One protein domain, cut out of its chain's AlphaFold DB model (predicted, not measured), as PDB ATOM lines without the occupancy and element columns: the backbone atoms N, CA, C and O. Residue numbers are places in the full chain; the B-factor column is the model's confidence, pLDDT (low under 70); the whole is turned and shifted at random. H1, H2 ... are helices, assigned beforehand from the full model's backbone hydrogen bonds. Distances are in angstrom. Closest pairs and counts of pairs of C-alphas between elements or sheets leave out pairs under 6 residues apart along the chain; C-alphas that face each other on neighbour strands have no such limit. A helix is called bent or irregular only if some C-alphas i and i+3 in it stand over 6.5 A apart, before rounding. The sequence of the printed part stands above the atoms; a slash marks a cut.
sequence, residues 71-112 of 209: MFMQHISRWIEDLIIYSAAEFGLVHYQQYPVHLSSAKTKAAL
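This is residues 71 to 112 of the 209 residues of the protein "Argininosuccinate lyase" of Trichoderma asperellum (UniProt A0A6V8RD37). One long helix, H1, sticks out as an arm with its residues 71 to 81; beyond its other end lie a loop that folds back on itself and a short helix, H2, whose line is turned well away from that of H1. In the folded loop, residues 94 to 95 and residues 102 to 103 form a short antiparallel pairing, with the turn between them round residue 99. The printed part has 42 residues with two named helices, H1 then H2, and no named strand; its class is all helix. It is loose, with a radius of gyration of the C-alphas of 11.5 A, and spans 35 by 24 by 15 A, the arm of H1 making much of the length.

H1 is residues 71 to 87, 24.8 A from first to last C-alpha. It runs mainly toward higher z, from C-alpha 71 at (-30.479, 14.142, 6.680) to C-alpha 87 at (-38.778, 14.667, 30.050). H2 is residues 105 to 110 and runs mainly toward lower x, ending with C-alpha 110 at (-49.190, 4.735, 34.405).

Residues 71 to 81 of H1 stand free. H1 and H2 are apart, with no C-alpha of the one within 8 A of the other. In both helices every O i to N i+4 pair is within hydrogen-bond range. Neither helix is bent or irregular.

The two C-alphas farthest apart are those of Met 71 and Ala 110, at 34.7 A. Without the free stretch, the body of 31 residues spans 26 by 16 by 13 A. The link from H1 to H2, residues 88 to 104, is long. The printed part has no cut. Its mean pLDDT is 89.6, and residues 97 to 99 are under 70.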
ATOM      1  N   MET A  71     -29.640  15.317   6.421       96.56
ATOM      2  CA  MET A  71     -30.479  14.142   6.680       96.56
ATOM      3  C   MET A  71     -30.221  13.559   8.076       96.56
ATOM      4  O   MET A  71     -31.164  13.240   8.802       96.56
ATOM      5  N   PHE A  72     -28.956  13.492   8.491       97.31
ATOM      6  CA  PHE A  72     -28.576  13.086   9.839       97.31
ATOM      7  C   PHE A  72     -29.168  14.022  10.899       97.31
ATOM      8  O   PHE A  72     -29.796  13.557  11.853       97.31
ATOM      9  N   MET A  73     -29.051  15.338  10.705       96.88
ATOM     10  CA  MET A  73     -29.585  16.328  11.638       96.88
ATOM     11  C   MET A  73     -31.112  16.243  11.761       96.88
ATOM     12  O   MET A  73     -31.632  16.417  12.859       96.88
ATOM     13  N   GLN A  74     -31.843  15.908  10.690       96.81
ATOM     14  CA  GLN A  74     -33.292  15.666  10.778       96.81
ATOM     15  C   GLN A  74     -33.628  14.493  11.710       96.81
ATOM     16  O   GLN A  74     -34.553  14.584  12.520       96.81
ATOM     17  N   HIS A  75     -32.864  13.399  11.639       97.56
ATOM     18  CA  HIS A  75     -33.061  12.253  12.527       97.56
ATOM     19  C   HIS A  75     -32.722  12.586  13.983       97.56
ATOM     20  O   HIS A  75     -33.495  12.241  14.878       97.56
ATOM     21  N   ILE A  76     -31.613  13.293  14.220       97.25
ATOM     22  CA  ILE A  76     -31.236  13.748  15.565       97.25
ATOM     23  C   ILE A  76     -32.278  14.716  16.125       97.25
ATOM     24  O   ILE A  76     -32.685  14.560  17.271       97.25
ATOM     25  N   SER A  77     -32.766  15.662  15.321       97.25
ATOM     26  CA  SER A  77     -33.784  16.625  15.744       97.25
ATOM     27  C   SER A  77     -35.051  15.931  16.238       97.25
ATOM     28  O   SER A  77     -35.539  16.272  17.311       97.25
ATOM     29  N   ARG A  78     -35.558  14.930  15.504       97.00
ATOM     30  CA  ARG A  78     -36.752  14.175  15.922       97.00
ATOM     31  C   ARG A  78     -36.510  13.373  17.202       97.00
ATOM     32  O   ARG A  78     -37.369  13.331  18.071       97.00
ATOM     33  N   TRP A  79     -35.332  12.764  17.340       95.00
ATOM     34  CA  TRP A  79     -34.990  12.040  18.563       95.00
ATOM     35  C   TRP A  79     -34.891  12.967  19.784       95.00
ATOM     36  O   TRP A  79     -35.363  12.624  20.866       95.00
ATOM     37  N   ILE A  80     -34.311  14.157  19.615       93.19
ATOM     38  CA  ILE A  80     -34.233  15.168  20.674       93.19
ATOM     39  C   ILE A  80     -35.622  15.707  21.029       93.19
ATOM     40  O   ILE A  80     -35.903  15.890  22.209       93.19
ATOM     41  N   GLU A  81     -36.496  15.916  20.047       95.56
ATOM     42  CA  GLU A  81     -37.889  16.315  20.274       95.56
ATOM     43  C   GLU A  81     -38.623  15.305  21.169       95.56
ATOM     44  O   GLU A  81     -39.188  15.698  22.192       95.56
ATOM     45  N   ASP A  82     -38.513  14.006  20.867       93.75
ATOM     46  CA  ASP A  82     -39.073  12.942  21.708       93.75
ATOM     47  C   ASP A  82     -38.523  13.012  23.143       93.75
ATOM     48  O   ASP A  82     -39.279  12.935  24.112       93.75
ATOM     49  N   LEU A  83     -37.209  13.207  23.314       90.94
ATOM     50  CA  LEU A  83     -36.592  13.313  24.641       90.94
ATOM     51  C   LEU A  83     -37.051  14.553  25.417       90.94
ATOM     52  O   LEU A  83     -37.257  14.466  26.631       90.94
ATOM     53  N   ILE A  84     -37.226  15.693  24.747       91.50
ATOM     54  CA  ILE A  84     -37.748  16.922  25.360       91.50
ATOM     55  C   ILE A  84     -39.182  16.681  25.844       91.50
ATOM     56  O   ILE A  84     -39.480  16.939  27.009       91.50
ATOM     57  N   ILE A  85     -40.046  16.116  24.998       93.00
ATOM     58  CA  ILE A  85     -41.444  15.830  25.353       93.00
ATOM     59  C   ILE A  85     -41.515  14.818  26.504       93.00
ATOM     60  O   ILE A  85     -42.206  15.044  27.495       93.00
ATOM     61  N   TYR A  86     -40.762  13.721  26.426       93.62
ATOM     62  CA  TYR A  86     -40.782  12.670  27.445       93.62
ATOM     63  C   TYR A  86     -40.183  13.093  28.786       93.62
ATOM     64  O   TYR A  86     -40.475  12.461  29.802       93.62
ATOM     65  N   SER A  87     -39.358  14.134  28.815       91.19
ATOM     66  CA  SER A  87     -38.778  14.667  30.050       91.19
ATOM     67  C   SER A  87     -39.548  15.843  30.646       91.19
ATOM     68  O   SER A  87     -39.321  16.178  31.812       91.19
ATOM     69  N   ALA A  88     -40.482  16.430  29.891       90.94
ATOM     70  CA  ALA A  88     -41.374  17.476  30.372       90.94
ATOM     71  C   ALA A  88     -42.150  17.009  31.616       90.94
ATOM     72  O   ALA A  88     -42.435  15.818  31.774       90.94
ATOM     73  N   ALA A  89     -42.474  17.933  32.523       85.38
ATOM     74  CA  ALA A  89     -43.055  17.604  33.827       85.38
ATOM     75  C   ALA A  89     -44.407  16.874  33.709       85.38
ATOM     76  O   ALA A  89     -44.732  16.042  34.559       85.38
ATOM     77  N   GLU A  90     -45.143  17.149  32.634       88.81
ATOM     78  CA  GLU A  90     -46.424  16.553  32.266       88.81
ATOM     79  C   GLU A  90     -46.316  15.040  32.018       88.81
ATOM     80  O   GLU A  90     -47.201  14.288  32.420       88.81
ATOM     81  N   PHE A  91     -45.222  14.585  31.399       89.75
ATOM     82  CA  PHE A  91     -44.984  13.173  31.084       89.75
ATOM     83  C   PHE A  91     -44.020  12.528  32.087       89.75
ATOM     84  O   PHE A  91     -44.316  11.507  32.711       89.75
ATOM     85  N   GLY A  92     -42.837  13.125  32.250       88.44
ATOM     86  CA  GLY A  92     -41.774  12.680  33.147       88.44
ATOM     87  C   GLY A  92     -41.338  11.226  32.942       88.44
ATOM     88  O   GLY A  92     -40.974  10.561  33.910       88.44
ATOM     89  N   LEU A  93     -41.420  10.716  31.715       90.94
ATOM     90  CA  LEU A  93     -41.030   9.356  31.339       90.94
ATOM     91  C   LEU A  93     -39.507   9.185  31.330       90.94
ATOM     92  O   LEU A  93     -39.009   8.100  31.634       90.94
ATOM     93  N   VAL A  94     -38.777  10.253  31.004       89.94
ATOM     94  CA  VAL A  94     -37.319  10.258  30.856       89.94
ATOM     95  C   VAL A  94     -36.679  11.274  31.801       89.94
ATOM     96  O   VAL A  94     -37.082  12.432  31.858       89.94
ATOM     97  N   HIS A  95     -35.626  10.853  32.501       84.38
ATOM     98  CA  HIS A  95     -34.791  11.713  33.335       84.38
ATOM     99  C   HIS A  95     -33.360  11.731  32.787       84.38
ATOM    100  O   HIS A  95     -32.663  10.718  32.804       84.38
ATOM    101  N   TYR A  96     -32.921  12.898  32.310       75.62
ATOM    102  CA  TYR A  96     -31.584  13.108  31.732       75.62
ATOM    103  C   TYR A  96     -30.635  13.885  32.662       75.62
ATOM    104  O   TYR A  96     -29.524  14.223  32.268       75.62
ATOM    105  N   GLN A  97     -31.055  14.171  33.902       69.31
ATOM    106  CA  GLN A  97     -30.246  14.901  34.892       69.31
ATOM    107  C   GLN A  97     -28.987  14.129  35.331       69.31
ATOM    108  O   GLN A  97     -28.077  14.719  35.906       69.31
ATOM    109  N   GLN A  98     -28.920  12.824  35.050       64.94
ATOM    110  CA  GLN A  98     -27.754  11.968  35.259       64.94
ATOM    111  C   GLN A  98     -27.559  11.097  34.014       64.94
ATOM    112  O   GLN A  98     -28.534  10.648  33.416       64.94
ATOM    113  N   TYR A  99     -26.302  10.903  33.603       69.88
ATOM    114  CA  TYR A  99     -25.938   9.970  32.537       69.88
ATOM    115  C   TYR A  99     -25.589   8.604  33.154       69.88
ATOM    116  O   TYR A  99     -24.812   8.579  34.114       69.88
ATOM    117  N   PRO A 100     -26.080   7.476  32.606       78.12
ATOM    118  CA  PRO A 100     -26.918   7.346  31.407       78.12
ATOM    119  C   PRO A 100     -28.364   7.818  31.619       78.12
ATOM    120  O   PRO A 100     -28.853   7.839  32.737       78.12
ATOM    121  N   VAL A 101     -29.060   8.157  30.530       84.00
ATOM    122  CA  VAL A 101     -30.481   8.544  30.570       84.00
ATOM    123  C   VAL A 101     -31.314   7.444  31.241       84.00
ATOM    124  O   VAL A 101     -31.253   6.280  30.839       84.00
ATOM    125  N   HIS A 102     -32.118   7.818  32.235       87.00
ATOM    126  CA  HIS A 102     -32.947   6.890  33.002       87.00
ATOM    127  C   HIS A 102     -34.418   6.972  32.583       87.00
ATOM    128  O   HIS A 102     -34.976   8.060  32.437       87.00
ATOM    129  N   LEU A 103     -35.064   5.812  32.434       89.38
ATOM    130  CA  LEU A 103     -36.480   5.700  32.089       89.38
ATOM    131  C   LEU A 103     -37.310   5.336  33.326       89.38
ATOM    132  O   LEU A 103     -36.969   4.415  34.071       89.38
ATOM    133  N   SER A 104     -38.420   6.039  33.537       90.88
ATOM    134  CA  SER A 104     -39.349   5.749  34.627       90.88
ATOM    135  C   SER A 104     -40.346   4.673  34.205       90.88
ATOM    136  O   SER A 104     -41.396   4.955  33.622       90.88
ATOM    137  N   SER A 105     -40.041   3.414  34.531       89.25
ATOM    138  CA  SER A 105     -40.941   2.281  34.268       89.25
ATOM    139  C   SER A 105     -42.319   2.462  34.912       89.25
ATOM    140  O   SER A 105     -43.321   2.034  34.346       89.25
ATOM    141  N   ALA A 106     -42.382   3.101  36.085       91.31
ATOM    142  CA  ALA A 106     -43.637   3.362  36.783       91.31
ATOM    143  C   ALA A 106     -44.510   4.367  36.018       91.31
ATOM    144  O   ALA A 106     -45.669   4.070  35.738       91.31
ATOM    145  N   LYS A 107     -43.945   5.513  35.611       91.38
ATOM    146  CA  LYS A 107     -44.686   6.527  34.845       91.38
ATOM    147  C   LYS A 107     -45.063   6.042  33.448       91.38
ATOM    148  O   LYS A 107     -46.176   6.283  33.008       91.38
ATOM    149  N   THR A 108     -44.186   5.276  32.799       91.38
ATOM    150  CA  THR A 108     -44.471   4.680  31.481       91.38
ATOM    151  C   THR A 108     -45.664   3.731  31.540       91.38
ATOM    152  O   THR A 108     -46.511   3.757  30.656       91.38
ATOM    153  N   LYS A 109     -45.772   2.921  32.601       91.12
ATOM    154  CA  LYS A 109     -46.942   2.058  32.812       91.12
ATOM    155  C   LYS A 109     -48.195   2.853  33.175       91.12
ATOM    156  O   LYS A 109     -49.266   2.513  32.697       91.12
ATOM    157  N   ALA A 110     -48.065   3.891  34.000       91.19
ATOM    158  CA  ALA A 110     -49.190   4.735  34.405       91.19
ATOM    159  C   ALA A 110     -49.770   5.573  33.250       91.19
ATOM    160  O   ALA A 110     -50.933   5.947  33.303       91.19
ATOM    161  N   ALA A 111     -48.977   5.842  32.210       92.19
ATOM    162  CA  ALA A 111     -49.424   6.533  31.002       92.19
ATOM    163  C   ALA A 111     -50.294   5.660  30.072       92.19
ATOM    164  O   ALA A 111     -50.812   6.165  29.077       92.19
ATOM    165  N   LEU A 112     -50.433   4.358  30.355       91.88
ATOM    166  CA  LEU A 112     -51.274   3.457  29.570       91.88
ATOM    167  C   LEU A 112     -52.745   3.666  29.922       91.88
ATOM    168  O   LEU A 112     -53.170   3.413  31.050       91.88
TER     169      LEU A 112